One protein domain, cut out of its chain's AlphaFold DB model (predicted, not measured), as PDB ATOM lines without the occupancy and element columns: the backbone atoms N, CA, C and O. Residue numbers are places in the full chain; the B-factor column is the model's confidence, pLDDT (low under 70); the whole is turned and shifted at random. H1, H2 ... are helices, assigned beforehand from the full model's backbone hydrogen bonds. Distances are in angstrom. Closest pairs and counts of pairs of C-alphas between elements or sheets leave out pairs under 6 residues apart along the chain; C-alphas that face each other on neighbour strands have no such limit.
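Overview. This is residues 137 to 250 of the 258 residues of an uncharacterized protein of Tyzzerella nexilis (UniProt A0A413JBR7). The domain is a slender rod built on a long helical hairpin, H4 and H5, with the shorter H2 packed along both of them over part of their length. The small H3 lies across one end of the rod, and at the other end the single turn H1 packs on the beginning of H5. The printed part has 114 residues with five named helices, H1 to H5 along the chain, and no named strand; the class is all helix. It is loose, with a radius of gyration of the C-alphas of 18.8 A, and spans 64 by 17 by 16 A.

Arrangement. The hub is H5, residues 211 to 248, which touches the four other helices. It forms a helical hairpin with H4, residues 177 to 200: they touch at a shallow tilt of 6 degrees, opposite ways, and their closest C-alphas, of Asn 189 and Ala 233, are 5.5 A apart. H2, residues 150 to 162, touches H5 at residues 230 to 244 alone, the same way at a shallow tilt of 5 degrees; the closest C-alphas, of Ile 159 and Thr 237, are 6.6 A apart. H2 touches H4 at residues 182 to 193 alone, opposite ways at a shallow tilt of 4 degrees, with the closest C-alphas, of Tyr 152 and Phe 193, 6.9 A apart. H2, H4 and H5 are an up and down bundle, three helices each running against the one before it in the chain. H3, residues 166 to 174, touches H5 at residues 244 to 248 alone and is only just about perpendicular to it, at 73 degrees; the closest C-alphas, of Gln 167 and Met 248, are 5.4 A apart. H3 and H4 only just touch, with 3 pairs of C-alphas within 8 A, and only at the corner by their link; the closest are those of Leu 172 and Pro 178, at 6.4 A. H1, residues 137 to 140, touches H5 at residues 211 to 215 alone, with the closest C-alphas, of Val 138 and Met 215, 5.4 A apart; H1 is apart from H2, H3 and H4. In H4 and H5 every O i to N i+4 pair is within hydrogen-bond range, in H2 8 of 9 and in H3 4 of 5; H1 is too short for such a pair.

Along the chain. H5 measures 54.3 A from C-alpha 211 at (147.766, 159.888, 85.693) to C-alpha 248 at (130.465, 174.983, 134.944). H4 measures 34.9 A and begins with C-alpha 177 at (132.974, 162.298, 136.487). H2 measures 19.6 A, H3 13.1 A and H1 5.1 A.

Size, cuts and confidence. The two C-alphas farthest apart, of Glu 174 and Lys 209, are 64.0 A apart. The printed part has no cut. The links H2 to H3 and H3 to H4 are tight, those from H1 to H2 and H4 to H5 short, and none is long. The mean pLDDT of the printed part is 90.0, and no printed residue is under 70.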
ATOM      1  N   GLU A 137     154.205 159.898  89.452       79.12
ATOM      2  CA  GLU A 137     153.724 161.281  89.566       79.12
ATOM      3  C   GLU A 137     152.659 161.409  90.662       79.12
ATOM      4  O   GLU A 137     152.724 162.301  91.519       79.12
ATOM      5  N   VAL A 138     151.718 160.460  90.703       78.38
ATOM      6  CA  VAL A 138     150.718 160.355  91.778       78.38
ATOM      7  C   VAL A 138     151.409 160.109  93.122       78.38
ATOM      8  O   VAL A 138     151.052 160.733  94.125       78.38
ATOM      9  N   SER A 139     152.428 159.245  93.135       78.88
ATOM     10  CA  SER A 139     153.198 158.918  94.340       78.88
ATOM     11  C   SER A 139     153.962 160.135  94.879       78.88
ATOM     12  O   SER A 139     153.947 160.379  96.083       78.88
ATOM     13  N   ALA A 140     154.560 160.949  94.002       81.69
ATOM     14  CA  ALA A 140     155.288 162.162  94.385       81.69
ATOM     15  C   ALA A 140     154.388 163.241  95.018       81.69
ATOM     16  O   ALA A 140     154.854 164.064  95.806       81.69
ATOM     17  N   ASN A 141     153.090 163.240  94.700       82.19
ATOM     18  CA  ASN A 141     152.117 164.192  95.242       82.19
ATOM     19  C   ASN A 141     151.258 163.626  96.386       82.19
ATOM     20  O   ASN A 141     150.360 164.321  96.873       82.19
ATOM     21  N   ALA A 142     151.520 162.398  96.843       79.69
ATOM     22  CA  ALA A 142     150.679 161.691  97.808       79.69
ATOM     23  C   ALA A 142     150.489 162.443  99.142       79.69
ATOM     24  O   ALA A 142     149.394 162.407  99.707       79.69
ATOM     25  N   ASP A 143     151.512 163.163  99.609       80.44
ATOM     26  CA  ASP A 143     151.500 163.883 100.893       80.44
ATOM     27  C   ASP A 143     150.604 165.132 100.888       80.44
ATOM     28  O   ASP A 143     150.171 165.600 101.940       80.44
ATOM     29  N   LYS A 144     150.290 165.675  99.705       84.69
ATOM     30  CA  LYS A 144     149.439 166.871  99.545       84.69
ATOM     31  C   LYS A 144     147.953 166.535  99.395       84.69
ATOM     32  O   LYS A 144     147.112 167.432  99.383       84.69
ATOM     33  N   MET A 145     147.628 165.255  99.227       88.19
ATOM     34  CA  MET A 145     146.264 164.774  99.013       88.19
ATOM     35  C   MET A 145     145.366 164.834 100.263       88.19
ATOM     36  O   MET A 145     144.222 165.275 100.126       88.19
ATOM     37  N   PRO A 146     145.809 164.396 101.460       86.75
ATOM     38  CA  PRO A 146     144.979 164.443 102.661       86.75
ATOM     39  C   PRO A 146     144.844 165.860 103.231       86.75
ATOM     40  O   PRO A 146     145.655 166.751 102.974       86.75
ATOM     41  N   LEU A 147     143.815 166.073 104.055       90.19
ATOM     42  CA  LEU A 147     143.667 167.312 104.814       90.19
ATOM     43  C   LEU A 147     144.812 167.459 105.835       90.19
ATOM     44  O   LEU A 147     145.297 166.478 106.400       90.19
ATOM     45  N   SER A 148     145.222 168.697 106.117       90.44
ATOM     46  CA  SER A 148     146.258 168.976 107.114       90.44
ATOM     47  C   SER A 148     145.854 168.490 108.508       90.44
ATOM     48  O   SER A 148     144.851 168.929 109.069       90.44
ATOM     49  N   LYS A 149     146.689 167.654 109.124       89.19
ATOM     50  CA  LYS A 149     146.495 167.163 110.499       89.19
ATOM     51  C   LYS A 149     146.624 168.239 111.584       89.19
ATOM     52  O   LYS A 149     146.227 168.006 112.720       89.19
ATOM     53  N   LYS A 150     147.129 169.435 111.250       91.69
ATOM     54  CA  LYS A 150     147.284 170.554 112.201       91.69
ATOM     55  C   LYS A 150     145.954 170.991 112.829       91.69
ATOM     56  O   LYS A 150     145.961 171.484 113.949       91.69
ATOM     57  N   TRP A 151     144.825 170.759 112.157       91.25
ATOM     58  CA  TRP A 151     143.494 171.028 112.712       91.25
ATOM     59  C   TRP A 151     143.214 170.254 114.008       91.25
ATOM     60  O   TRP A 151     142.570 170.795 114.900       91.25
ATOM     61  N   TYR A 152     143.764 169.046 114.169       92.75
ATOM     62  CA  TYR A 152     143.624 168.284 115.413       92.75
ATOM     63  C   TYR A 152     144.333 168.951 116.592       92.75
ATOM     64  O   TYR A 152     143.843 168.855 117.711       92.75
ATOM     65  N   LEU A 153     145.439 169.672 116.360       93.12
ATOM     66  CA  LEU A 153     146.119 170.416 117.426       93.12
ATOM     67  C   LEU A 153     145.196 171.482 118.017       93.12
ATOM     68  O   LEU A 153     145.116 171.601 119.233       93.12
ATOM     69  N   LEU A 154     144.449 172.199 117.169       93.94
ATOM     70  CA  LEU A 154     143.463 173.179 117.631       93.94
ATOM     71  C   LEU A 154     142.377 172.515 118.487       93.94
ATOM     72  O   LEU A 154     142.040 173.033 119.547       93.94
ATOM     73  N   LEU A 155     141.874 171.348 118.069       94.94
ATOM     74  CA  LEU A 155     140.875 170.597 118.836       94.94
ATOM     75  C   LEU A 155     141.424 170.118 120.186       94.94
ATOM     76  O   LEU A 155     140.777 170.324 121.210       94.94
ATOM     77  N   PHE A 156     142.635 169.555 120.222       95.69
ATOM     78  CA  PHE A 156     143.278 169.148 121.474       95.69
ATOM     79  C   PHE A 156     143.508 170.336 122.412       95.69
ATOM     80  O   PHE A 156     143.223 170.235 123.603       95.69
ATOM     81  N   CYS A 157     143.953 171.478 121.881       95.06
ATOM     82  CA  CYS A 157     144.094 172.701 122.663       95.06
ATOM     83  C   CYS A 157     142.758 173.137 123.275       95.06
ATOM     84  O   CYS A 157     142.722 173.434 124.465       95.06
ATOM     85  N   LEU A 158     141.663 173.132 122.506       94.50
ATOM     86  CA  LEU A 158     140.329 173.482 123.010       94.50
ATOM     87  C   LEU A 158     139.861 172.534 124.120       94.50
ATOM     88  O   LEU A 158     139.368 172.998 125.146       94.50
ATOM     89  N   ILE A 159     140.051 171.223 123.944       94.31
ATOM     90  CA  ILE A 159     139.677 170.206 124.939       94.31
ATOM     91  C   ILE A 159     140.420 170.440 126.261       94.31
ATOM     92  O   ILE A 159     139.796 170.432 127.322       94.31
ATOM     93  N   CYS A 160     141.730 170.695 126.200       93.81
ATOM     94  CA  CYS A 160     142.561 170.929 127.381       93.81
ATOM     95  C   CYS A 160     142.302 172.290 128.042       93.81
ATOM     96  O   CYS A 160     142.304 172.371 129.268       93.81
ATOM     97  N   LEU A 161     142.059 173.349 127.259       93.56
ATOM     98  CA  LEU A 161     141.823 174.705 127.773       93.56
ATOM     99  C   LEU A 161     140.650 174.737 128.758       93.56
ATOM    100  O   LEU A 161     140.697 175.433 129.768       93.56
ATOM    101  N   VAL A 162     139.615 173.943 128.488       91.75
ATOM    102  CA  VAL A 162     138.402 173.874 129.310       91.75
ATOM    103  C   VAL A 162     138.695 173.419 130.743       91.75
ATOM    104  O   VAL A 162     138.075 173.903 131.687       91.75
ATOM    105  N   MET A 163     139.689 172.548 130.925       90.56
ATOM    106  CA  MET A 163     140.103 172.044 132.242       90.56
ATOM    107  C   MET A 163     140.810 173.111 133.093       90.56
ATOM    108  O   MET A 163     140.986 172.930 134.296       90.56
ATOM    109  N   LEU A 164     141.232 174.223 132.484       91.25
ATOM    110  CA  LEU A 164     141.932 175.310 133.168       91.25
ATOM    111  C   LEU A 164     140.979 176.361 133.750       91.25
ATOM    112  O   LEU A 164     141.426 177.201 134.530       91.25
ATOM    113  N   PHE A 165     139.686 176.339 133.402       91.06
ATOM    114  CA  PHE A 165     138.732 177.302 133.953       91.06
ATOM    115  C   PHE A 165     138.527 177.080 135.458       91.06
ATOM    116  O   PHE A 165     138.293 175.941 135.868       91.06
ATOM    117  N   PRO A 166     138.530 178.145 136.286       87.88
ATOM    118  CA  PRO A 166     138.355 178.026 137.733       87.88
ATOM    119  C   PRO A 166     137.084 177.269 138.131       87.88
ATOM    120  O   PRO A 166     137.113 176.442 139.034       87.88
ATOM    121  N   GLN A 167     135.980 177.499 137.415       87.44
ATOM    122  CA  GLN A 167     134.699 176.833 137.656       87.44
ATOM    123  C   GLN A 167     134.788 175.320 137.419       87.44
ATOM    124  O   GLN A 167     134.261 174.537 138.205       87.44
ATOM    125  N   MET A 168     135.491 174.907 136.360       87.38
ATOM    126  CA  MET A 168     135.737 173.494 136.074       87.38
ATOM    127  C   MET A 168     136.663 172.882 137.132       87.38
ATOM    128  O   MET A 168     136.415 171.776 137.592       87.38
ATOM    129  N   GLN A 169     137.692 173.611 137.576       87.25
ATOM    130  CA  GLN A 169     138.600 173.143 138.627       87.25
ATOM    131  C   GLN A 169     137.900 172.896 139.964       87.25
ATOM    132  O   GLN A 169     138.267 171.954 140.662       87.25
ATOM    133  N   THR A 170     136.904 173.709 140.321       85.00
ATOM    134  CA  THR A 170     136.076 173.459 141.508       85.00
ATOM    135  C   THR A 170     135.311 172.147 141.361       85.00
ATOM    136  O   THR A 170     135.423 171.282 142.222       85.00
ATOM    137  N   TYR A 171     134.636 171.943 140.225       81.69
ATOM    138  CA  TYR A 171     133.869 170.721 139.966       81.69
ATOM    139  C   TYR A 171     134.762 169.465 139.937       81.69
ATOM    140  O   TYR A 171     134.403 168.423 140.477       81.69
ATOM    141  N   LEU A 172     135.967 169.567 139.364       85.25
ATOM    142  CA  LEU A 172     136.961 168.486 139.334       85.25
ATOM    143  C   LEU A 172     137.444 168.057 140.731       85.25
ATOM    144  O   LEU A 172     137.910 166.933 140.885       85.25
ATOM    145  N   ARG A 173     137.376 168.930 141.745       84.94
ATOM    146  CA  ARG A 173     137.741 168.571 143.129       84.94
ATOM    147  C   ARG A 173     136.647 167.783 143.840       84.94
ATOM    148  O   ARG A 173     136.959 167.036 144.763       84.94
ATOM    149  N   GLU A 174     135.401 167.988 143.441       84.12
ATOM    150  CA  GLU A 174     134.226 167.392 144.078       84.12
ATOM    151  C   GLU A 174     133.857 166.051 143.432       84.12
ATOM    152  O   GLU A 174     133.480 165.109 144.123       84.12
ATOM    153  N   GLU A 175     134.021 165.942 142.113       82.69
ATOM    154  CA  GLU A 175     133.514 164.831 141.314       82.69
ATOM    155  C   GLU A 175     134.588 164.252 140.383       82.69
ATOM    156  O   GLU A 175     135.273 164.969 139.654       82.69
ATOM    157  N   ASN A 176     134.664 162.920 140.303       85.19
ATOM    158  CA  ASN A 176     135.559 162.230 139.361       85.19
ATOM    159  C   ASN A 176     134.997 162.172 137.928       85.19
ATOM    160  O   ASN A 176     135.728 161.910 136.970       85.19
ATOM    161  N   THR A 177     133.694 162.411 137.765       84.38
ATOM    162  CA  THR A 177     132.974 162.298 136.487       84.38
ATOM    163  C   THR A 177     133.604 163.110 135.339       84.38
ATOM    164  O   THR A 177     133.776 162.547 134.253       84.38
ATOM    165  N   PRO A 178     134.010 164.385 135.511       86.69
ATOM    166  CA  PRO A 178     134.574 165.158 134.409       86.69
ATOM    167  C   PRO A 178     135.961 164.670 133.980       86.69
ATOM    168  O   PRO A 178     136.273 164.757 132.796       86.69
ATOM    169  N   TYR A 179     136.770 164.092 134.881       88.56
ATOM    170  CA  TYR A 179     138.039 163.460 134.497       88.56
ATOM    171  C   TYR A 179     137.816 162.265 133.569       88.56
ATOM    172  O   TYR A 179     138.532 162.107 132.579       88.56
ATOM    173  N   VAL A 180     136.804 161.445 133.863       89.62
ATOM    174  CA  VAL A 180     136.440 160.295 133.024       89.62
ATOM    175  C   VAL A 180     135.962 160.768 131.651       89.62
ATOM    176  O   VAL A 180     136.451 160.279 130.634       89.62
ATOM    177  N   LEU A 181     135.056 161.749 131.605       90.88
ATOM    178  CA  LEU A 181     134.547 162.289 130.340       90.88
ATOM    179  C   LEU A 181     135.651 162.961 129.516       90.88
ATOM    180  O   LEU A 181     135.759 162.686 128.322       90.88
ATOM    181  N   PHE A 182     136.518 163.753 130.150       93.38
ATOM    182  CA  PHE A 182     137.699 164.335 129.513       93.38
ATOM    183  C   PHE A 182     138.599 163.252 128.906       93.38
ATOM    184  O   PHE A 182     138.989 163.346 127.739       93.38
ATOM    185  N   GLY A 183     138.893 162.196 129.671       93.69
ATOM    186  CA  GLY A 183     139.701 161.067 129.215       93.69
ATOM    187  C   GLY A 183     139.094 160.366 127.996       93.69
ATOM    188  O   GLY A 183     139.806 160.107 127.024       93.69
ATOM    189  N   ILE A 184     137.779 160.128 128.002       93.44
ATOM    190  CA  ILE A 184     137.052 159.543 126.864       93.44
ATOM    191  C   ILE A 184     137.123 160.468 125.645       93.44
ATOM    192  O   ILE A 184     137.483 160.022 124.554       93.44
ATOM    193  N   THR A 185     136.836 161.763 125.808       95.56
ATOM    194  CA  THR A 185     136.898 162.742 124.713       95.56
ATOM    195  C   THR A 185     138.293 162.800 124.092       95.56
ATOM    196  O   THR A 185     138.419 162.835 122.861       95.56
ATOM    197  N   LEU A 186     139.339 162.794 124.921       95.88
ATOM    198  CA  LEU A 186     140.723 162.808 124.463       95.88
ATOM    199  C   LEU A 186     141.073 161.516 123.717       95.88
ATOM    200  O   LEU A 186     141.610 161.583 122.612       95.88
ATOM    201  N   ALA A 187     140.716 160.353 124.270       95.81
ATOM    202  CA  ALA A 187     140.963 159.053 123.650       95.81
ATOM    203  C   ALA A 187     140.292 158.931 122.271       95.81
ATOM    204  O   ALA A 187     140.930 158.502 121.310       95.81
ATOM    205  N   VAL A 188     139.038 159.374 122.142       95.44
ATOM    206  CA  VAL A 188     138.302 159.369 120.865       95.44
ATOM    207  C   VAL A 188     138.968 160.282 119.826       95.44
ATOM    208  O   VAL A 188     139.150 159.885 118.676       95.44
ATOM    209  N   ASN A 189     139.400 161.488 120.210       96.00
ATOM    210  CA  ASN A 189     140.116 162.381 119.290       96.00
ATOM    211  C   ASN A 189     141.499 161.838 118.894       96.00
ATOM    212  O   ASN A 189     141.888 161.955 117.730       96.00
ATOM    213  N   LEU A 190     142.228 161.213 119.826       96.25
ATOM    214  CA  LEU A 190     143.492 160.527 119.535       96.25
ATOM    215  C   LEU A 190     143.289 159.370 118.555       96.25
ATOM    216  O   LEU A 190     144.081 159.210 117.628       96.25
ATOM    217  N   PHE A 191     142.204 158.608 118.708       95.62
ATOM    218  CA  PHE A 191     141.827 157.555 117.771       95.62
ATOM    219  C   PHE A 191     141.578 158.112 116.361       95.62
ATOM    220  O   PHE A 191     142.155 157.605 115.397       95.62
ATOM    221  N   PHE A 192     140.797 159.191 116.224       95.88
ATOM    222  CA  PHE A 192     140.571 159.832 114.921       95.88
ATOM    223  C   PHE A 192     141.857 160.393 114.310       95.88
ATOM    224  O   PHE A 192     142.087 160.214 113.114       95.88
ATOM    225  N   PHE A 193     142.720 161.012 115.117       95.94
ATOM    226  CA  PHE A 193     144.031 161.484 114.672       95.94
ATOM    227  C   PHE A 193     144.916 160.328 114.177       95.94
ATOM    228  O   PHE A 193     145.516 160.422 113.104       95.94
ATOM    229  N   GLY A 194     144.959 159.214 114.911       95.19
ATOM    230  CA  GLY A 194     145.687 158.010 114.511       95.19
ATOM    231  C   GLY A 194     145.167 157.419 113.197       95.19
ATOM    232  O   GLY A 194     145.957 157.080 112.315       95.19
ATOM    233  N   PHE A 195     143.845 157.371 113.017       93.69
ATOM    234  CA  PHE A 195     143.227 156.935 111.761       93.69
ATOM    235  C   PHE A 195     143.536 157.879 110.596       93.69
ATOM    236  O   PHE A 195     143.853 157.410 109.502       93.69
ATOM    237  N   HIS A 196     143.511 159.196 110.815       94.75
ATOM    238  CA  HIS A 196     143.902 160.180 109.801       94.75
ATOM    239  C   HIS A 196     145.343 159.941 109.354       94.75
ATOM    240  O   HIS A 196     145.619 159.853 108.158       94.75
ATOM    241  N   TRP A 197     146.250 159.772 110.317       92.69
ATOM    242  CA  TRP A 197     147.659 159.484 110.060       92.69
ATOM    243  C   TRP A 197     147.851 158.180 109.275       92.69
ATOM    244  O   TRP A 197     148.670 158.104 108.357       92.69
ATOM    245  N   TRP A 198     147.086 157.138 109.606       92.56
ATOM    246  CA  TRP A 198     147.117 155.873 108.874       92.56
ATOM    247  C   TRP A 198     146.653 156.031 107.417       92.56
ATOM    248  O   TRP A 198     147.274 155.472 106.514       92.56
ATOM    249  N   ILE A 199     145.612 156.833 107.167       90.75
ATOM    250  CA  ILE A 199     145.110 157.121 105.813       90.75
ATOM    251  C   ILE A 199     146.117 157.936 104.996       90.75
ATOM    252  O   ILE A 199     146.334 157.631 103.822       90.75
ATOM    253  N   GLU A 200     146.765 158.927 105.612       88.50
ATOM    254  CA  GLU A 200     147.842 159.719 105.000       88.50
ATOM    255  C   GLU A 200     148.945 158.797 104.454       88.50
ATOM    256  O   GLU A 200     149.299 158.893 103.276       88.50
ATOM    257  N   ARG A 201     149.375 157.816 105.262       88.19
ATOM    258  CA  ARG A 201     150.428 156.846 104.919       88.19
ATOM    259  C   ARG A 201     150.024 155.743 103.941       88.19
ATOM    260  O   ARG A 201     150.885 154.959 103.541       88.19
ATOM    261  N   ARG A 202     148.751 155.627 103.549       85.56
ATOM    262  CA  ARG A 202     148.348 154.578 102.601       85.56
ATOM    263  C   ARG A 202     148.951 154.829 101.212       85.56
ATOM    264  O   ARG A 202     148.941 155.978 100.755       85.56
ATOM    265  N   PRO A 203     149.454 153.779 100.534       85.38
ATOM    266  CA  PRO A 203     149.985 153.912  99.184       85.38
ATOM    267  C   PRO A 203     148.883 154.361  98.223       85.38
ATOM    268  O   PRO A 203     147.704 154.053  98.421       85.38
ATOM    269  N   THR A 204     149.266 155.109  97.194       85.75
ATOM    270  CA  THR A 204     148.342 155.550  96.150       85.75
ATOM    271  C   THR A 204     147.970 154.389  95.236       85.75
ATOM    272  O   THR A 204     148.804 153.543  94.917       85.75
ATOM    273  N   VAL A 205     146.709 154.347  94.816       85.75
ATOM    274  CA  VAL A 205     146.157 153.269  93.989       85.75
ATOM    275  C   VAL A 205     146.107 153.711  92.531       85.75
ATOM    276  O   VAL A 205     145.691 154.829  92.232       85.75
ATOM    277  N   VAL A 206     146.506 152.834  91.614       85.19
ATOM    278  CA  VAL A 206     146.399 153.082  90.173       85.19
ATOM    279  C   VAL A 206     145.077 152.516  89.666       85.19
ATOM    280  O   VAL A 206     144.867 151.305  89.678       85.19
ATOM    281  N   TYR A 207     144.178 153.405  89.247       80.75
ATOM    282  CA  TYR A 207     142.837 153.057  88.766       80.75
ATOM    283  C   TYR A 207     142.777 152.959  87.240       80.75
ATOM    284  O   TYR A 207     141.993 152.188  86.693       80.75
ATOM    285  N   SER A 208     143.592 153.752  86.543       82.56
ATOM    286  CA  SER A 208     143.623 153.827  85.082       82.56
ATOM    287  C   SER A 208     145.034 154.119  84.560       82.56
ATOM    288  O   SER A 208     145.938 154.440  85.330       82.56
ATOM    289  N   LYS A 209     145.220 154.059  83.234       82.62
ATOM    290  CA  LYS A 209     146.470 154.483  82.573       82.62
ATOM    291  C   LYS A 209     146.657 156.009  82.535       82.62
ATOM    292  O   LYS A 209     147.723 156.469  82.148       82.62
ATOM    293  N   ASN A 210     145.633 156.791  82.889       84.75
ATOM    294  CA  ASN A 210     145.698 158.250  82.902       84.75
ATOM    295  C   ASN A 210     146.082 158.747  84.307       84.75
ATOM    296  O   ASN A 210     145.318 158.568  85.262       84.75
ATOM    297  N   SER A 211     147.242 159.400  84.413       85.25
ATOM    298  CA  SER A 211     147.766 159.888  85.693       85.25
ATOM    299  C   SER A 211     146.875 160.953  86.336       85.25
ATOM    300  O   SER A 211     146.596 160.877  87.532       85.25
ATOM    301  N   GLN A 212     146.293 161.872  85.555       87.25
ATOM    302  CA  GLN A 212     145.392 162.900  86.094       87.25
ATOM    303  C   GLN A 212     144.160 162.284  86.765       87.25
ATOM    304  O   GLN A 212     143.762 162.703  87.852       87.25
ATOM    305  N   VAL A 213     143.581 161.243  86.156       87.38
ATOM    306  CA  VAL A 213     142.439 160.519  86.739       87.38
ATOM    307  C   VAL A 213     142.849 159.846  88.050       87.38
ATOM    308  O   VAL A 213     142.130 159.944  89.045       87.38
ATOM    309  N   ASN A 214     144.026 159.217  88.091       88.12
ATOM    310  CA  ASN A 214     144.547 158.601  89.310       88.12
ATOM    311  C   ASN A 214     144.809 159.637  90.412       88.12
ATOM    312  O   ASN A 214     144.463 159.385  91.568       88.12
ATOM    313  N   MET A 215     145.376 160.799  90.073       87.94
ATOM    314  CA  MET A 215     145.612 161.895  91.015       87.94
ATOM    315  C   MET A 215     144.302 162.371  91.634       87.94
ATOM    316  O   MET A 215     144.194 162.420  92.859       87.94
ATOM    317  N   VAL A 216     143.292 162.658  90.807       90.00
ATOM    318  CA  VAL A 216     141.981 163.131  91.272       90.00
ATOM    319  C   VAL A 216     141.311 162.089  92.167       90.00
ATOM    320  O   VAL A 216     140.844 162.432  93.248       90.00
ATOM    321  N   LEU A 217     141.305 160.810  91.781       90.12
ATOM    322  CA  LEU A 217     140.667 159.753  92.574       90.12
ATOM    323  C   LEU A 217     141.366 159.514  93.919       90.12
ATOM    324  O   LEU A 217     140.693 159.390  94.949       90.12
ATOM    325  N   ASN A 218     142.702 159.488  93.942       91.69
ATOM    326  CA  ASN A 218     143.452 159.355  95.194       91.69
ATOM    327  C   ASN A 218     143.268 160.583  96.086       91.69
ATOM    328  O   ASN A 218     143.064 160.433  97.293       91.69
ATOM    329  N   GLN A 219     143.286 161.786  95.502       91.88
ATOM    330  CA  GLN A 219     143.051 163.024  96.233       91.88
ATOM    331  C   GLN A 219     141.648 163.055  96.831       91.88
ATOM    332  O   GLN A 219     141.516 163.301  98.026       91.88
ATOM    333  N   LEU A 220     140.613 162.761  96.042       91.50
ATOM    334  CA  LEU A 220     139.234 162.696  96.523       91.50
ATOM    335  C   LEU A 220     139.100 161.686  97.658       91.50
ATOM    336  O   LEU A 220     138.567 162.023  98.708       91.50
ATOM    337  N   THR A 221     139.642 160.480  97.486       90.69
ATOM    338  CA  THR A 221     139.542 159.421  98.495       90.69
ATOM    339  C   THR A 221     140.237 159.823  99.793       90.69
ATOM    340  O   THR A 221     139.596 159.861 100.843       90.69
ATOM    341  N   LYS A 222     141.533 160.169  99.744       92.62
ATOM    342  CA  LYS A 222     142.285 160.561 100.946       92.62
ATOM    343  C   LYS A 222     141.655 161.785 101.610       92.62
ATOM    344  O   LYS A 222     141.442 161.775 102.820       92.62
ATOM    345  N   ARG A 223     141.301 162.812 100.832       93.44
ATOM    346  CA  ARG A 223     140.745 164.060 101.360       93.44
ATOM    347  C   ARG A 223     139.375 163.856 101.992       93.44
ATOM    348  O   ARG A 223     139.198 164.287 103.125       93.44
ATOM    349  N   MET A 224     138.451 163.156 101.333       91.94
ATOM    350  CA  MET A 224     137.118 162.884 101.881       91.94
ATOM    351  C   MET A 224     137.193 162.118 103.198       91.94
ATOM    352  O   MET A 224     136.607 162.557 104.182       91.94
ATOM    353  N   TRP A 225     137.980 161.040 103.261       92.44
ATOM    354  CA  TRP A 225     138.151 160.291 104.507       92.44
ATOM    355  C   TRP A 225     138.718 161.159 105.635       92.44
ATOM    356  O   TRP A 225     138.198 161.135 106.749       92.44
ATOM    357  N   THR A 226     139.748 161.962 105.351       94.38
ATOM    358  CA  THR A 226     140.322 162.865 106.363       94.38
ATOM    359  C   THR A 226     139.372 163.988 106.790       94.38
ATOM    360  O   THR A 226     139.367 164.362 107.958       94.38
ATOM    361  N   ILE A 227     138.521 164.491 105.888       94.25
ATOM    362  CA  ILE A 227     137.466 165.459 106.227       94.25
ATOM    363  C   ILE A 227     136.426 164.810 107.139       94.25
ATOM    364  O   ILE A 227     136.069 165.405 108.151       94.25
ATOM    365  N   CYS A 228     135.966 163.596 106.822       93.56
ATOM    366  CA  CYS A 228     135.011 162.873 107.660       93.56
ATOM    367  C   CYS A 228     135.566 162.642 109.071       93.56
ATOM    368  O   CYS A 228     134.882 162.931 110.049       93.56
ATOM    369  N   LEU A 229     136.822 162.196 109.187       95.62
ATOM    370  CA  LEU A 229     137.475 161.996 110.484       95.62
ATOM    371  C   LEU A 229     137.609 163.303 111.274       95.62
ATOM    372  O   LEU A 229     137.379 163.307 112.485       95.62
ATOM    373  N   LEU A 230     137.953 164.411 110.610       95.75
ATOM    374  CA  LEU A 230     138.027 165.710 111.273       95.75
ATOM    375  C   LEU A 230     136.637 166.194 111.703       95.75
ATOM    376  O   LEU A 230     136.494 166.707 112.806       95.75
ATOM    377  N   ALA A 231     135.606 166.002 110.880       95.81
ATOM    378  CA  ALA A 231     134.235 166.355 111.233       95.81
ATOM    379  C   ALA A 231     133.763 165.585 112.479       95.81
ATOM    380  O   ALA A 231     133.218 166.193 113.399       95.81
ATOM    381  N   CYS A 232     134.047 164.281 112.567       95.56
ATOM    382  CA  CYS A 232     133.773 163.487 113.769       95.56
ATOM    383  C   CYS A 232     134.516 164.029 115.003       95.56
ATOM    384  O   CYS A 232     133.927 164.143 116.077       95.56
ATOM    385  N   ALA A 233     135.787 164.411 114.849       96.50
ATOM    386  CA  ALA A 233     136.588 165.012 115.914       96.50
ATOM    387  C   ALA A 233     136.025 166.368 116.380       96.50
ATOM    388  O   ALA A 233     135.942 166.627 117.583       96.50
ATOM    389  N   VAL A 234     135.571 167.212 115.447       96.56
ATOM    390  CA  VAL A 234     134.905 168.489 115.744       96.56
ATOM    391  C   VAL A 234     133.613 168.252 116.519       96.56
ATOM    392  O   VAL A 234     133.423 168.871 117.558       96.56
ATOM    393  N   VAL A 235     132.752 167.334 116.072       96.88
ATOM    394  CA  VAL A 235     131.493 167.013 116.770       96.88
ATOM    395  C   VAL A 235     131.764 166.506 118.188       96.88
ATOM    396  O   VAL A 235     131.145 166.989 119.133       96.88
ATOM    397  N   ASN A 236     132.728 165.596 118.355       96.25
ATOM    398  CA  ASN A 236     133.122 165.084 119.669       96.25
ATOM    399  C   ASN A 236     133.668 166.195 120.584       96.25
ATOM    400  O   ASN A 236     133.337 166.260 121.766       96.25
ATOM    401  N   THR A 237     134.470 167.107 120.029       96.25
ATOM    402  CA  THR A 237     134.991 168.273 120.756       96.25
ATOM    403  C   THR A 237     133.865 169.220 121.164       96.25
ATOM    404  O   THR A 237     133.795 169.621 122.321       96.25
ATOM    405  N   SER A 238     132.937 169.534 120.260       95.25
ATOM    406  CA  SER A 238     131.773 170.377 120.547       95.25
ATOM    407  C   SER A 238     130.878 169.782 121.635       95.25
ATOM    408  O   SER A 238     130.408 170.517 122.500       95.25
ATOM    409  N   ALA A 239     130.683 168.460 121.637       93.75
ATOM    410  CA  ALA A 239     129.941 167.768 122.690       93.75
ATOM    411  C   ALA A 239     130.615 167.932 124.062       93.75
ATOM    412  O   ALA A 239     129.946 168.275 125.037       93.75
ATOM    413  N   TRP A 240     131.941 167.773 124.134       94.81
ATOM    414  CA  TRP A 240     132.707 168.026 125.358       94.81
ATOM    415  C   TRP A 240     132.600 169.477 125.829       94.81
ATOM    416  O   TRP A 240     132.356 169.717 127.011       94.81
ATOM    417  N   LEU A 241     132.731 170.443 124.914       94.19
ATOM    418  CA  LEU A 241     132.581 171.865 125.233       94.19
ATOM    419  C   LEU A 241     131.194 172.163 125.808       94.19
ATOM    420  O   LEU A 241     131.086 172.841 126.825       94.19
ATOM    421  N   TYR A 242     130.144 171.624 125.191       92.31
ATOM    422  CA  TYR A 242     128.774 171.791 125.661       92.31
ATOM    423  C   TYR A 242     128.576 171.218 127.070       92.31
ATOM    424  O   TYR A 242     128.142 171.942 127.966       92.31
ATOM    425  N   VAL A 243     128.958 169.954 127.289       90.50
ATOM    426  CA  VAL A 243     128.840 169.295 128.602       90.50
ATOM    427  C   VAL A 243     129.631 170.054 129.662       90.50
ATOM    428  O   VAL A 243     129.121 170.311 130.749       90.50
ATOM    429  N   SER A 244     130.841 170.497 129.326       90.62
ATOM    430  CA  SER A 244     131.680 171.275 130.232       90.62
ATOM    431  C   SER A 244     131.047 172.609 130.616       90.62
ATOM    432  O   SER A 244     131.106 173.009 131.775       90.62
ATOM    433  N   VAL A 245     130.404 173.301 129.671       90.38
ATOM    434  CA  VAL A 245     129.654 174.531 129.961       90.38
ATOM    435  C   VAL A 245     128.462 174.247 130.875       90.38
ATOM    436  O   VAL A 245     128.227 175.015 131.805       90.38
ATOM    437  N   CYS A 246     127.732 173.150 130.658       88.00
ATOM    438  CA  CYS A 246     126.644 172.738 131.549       88.00
ATOM    439  C   CYS A 246     127.146 172.436 132.969       88.00
ATOM    440  O   CYS A 246     126.515 172.869 133.934       88.00
ATOM    441  N   MET A 247     128.290 171.757 133.099       87.44
ATOM    442  CA  MET A 247     128.943 171.488 134.385       87.44
ATOM    443  C   MET A 247     129.353 172.783 135.087       87.44
ATOM    444  O   MET A 247     128.963 173.009 136.224       87.44
ATOM    445  N   MET A 248     130.044 173.688 134.387       87.00
ATOM    446  CA  MET A 248     130.465 174.983 134.944       87.00
ATOM    447  C   MET A 248     129.291 175.882 135.362       87.00
ATOM    448  O   MET A 248     129.473 176.787 136.173       87.00
ATOM    449  N   LYS A 249     128.095 175.667 134.801       86.06
ATOM    450  CA  LYS A 249     126.861 176.378 135.164       86.06
ATOM    451  C   LYS A 249     126.032 175.667 136.241       86.06
ATOM    452  O   LYS A 249     124.935 176.136 136.528       86.06
ATOM    453  N   ASN A 250     126.503 174.547 136.798       74.62
ATOM    454  CA  ASN A 250     125.741 173.672 137.702       74.62
ATOM    455  C   ASN A 250     124.382 173.225 137.123       74.62
ATOM    456  O   ASN A 250     123.430 172.958 137.849       74.62
TER     457      ASN A 250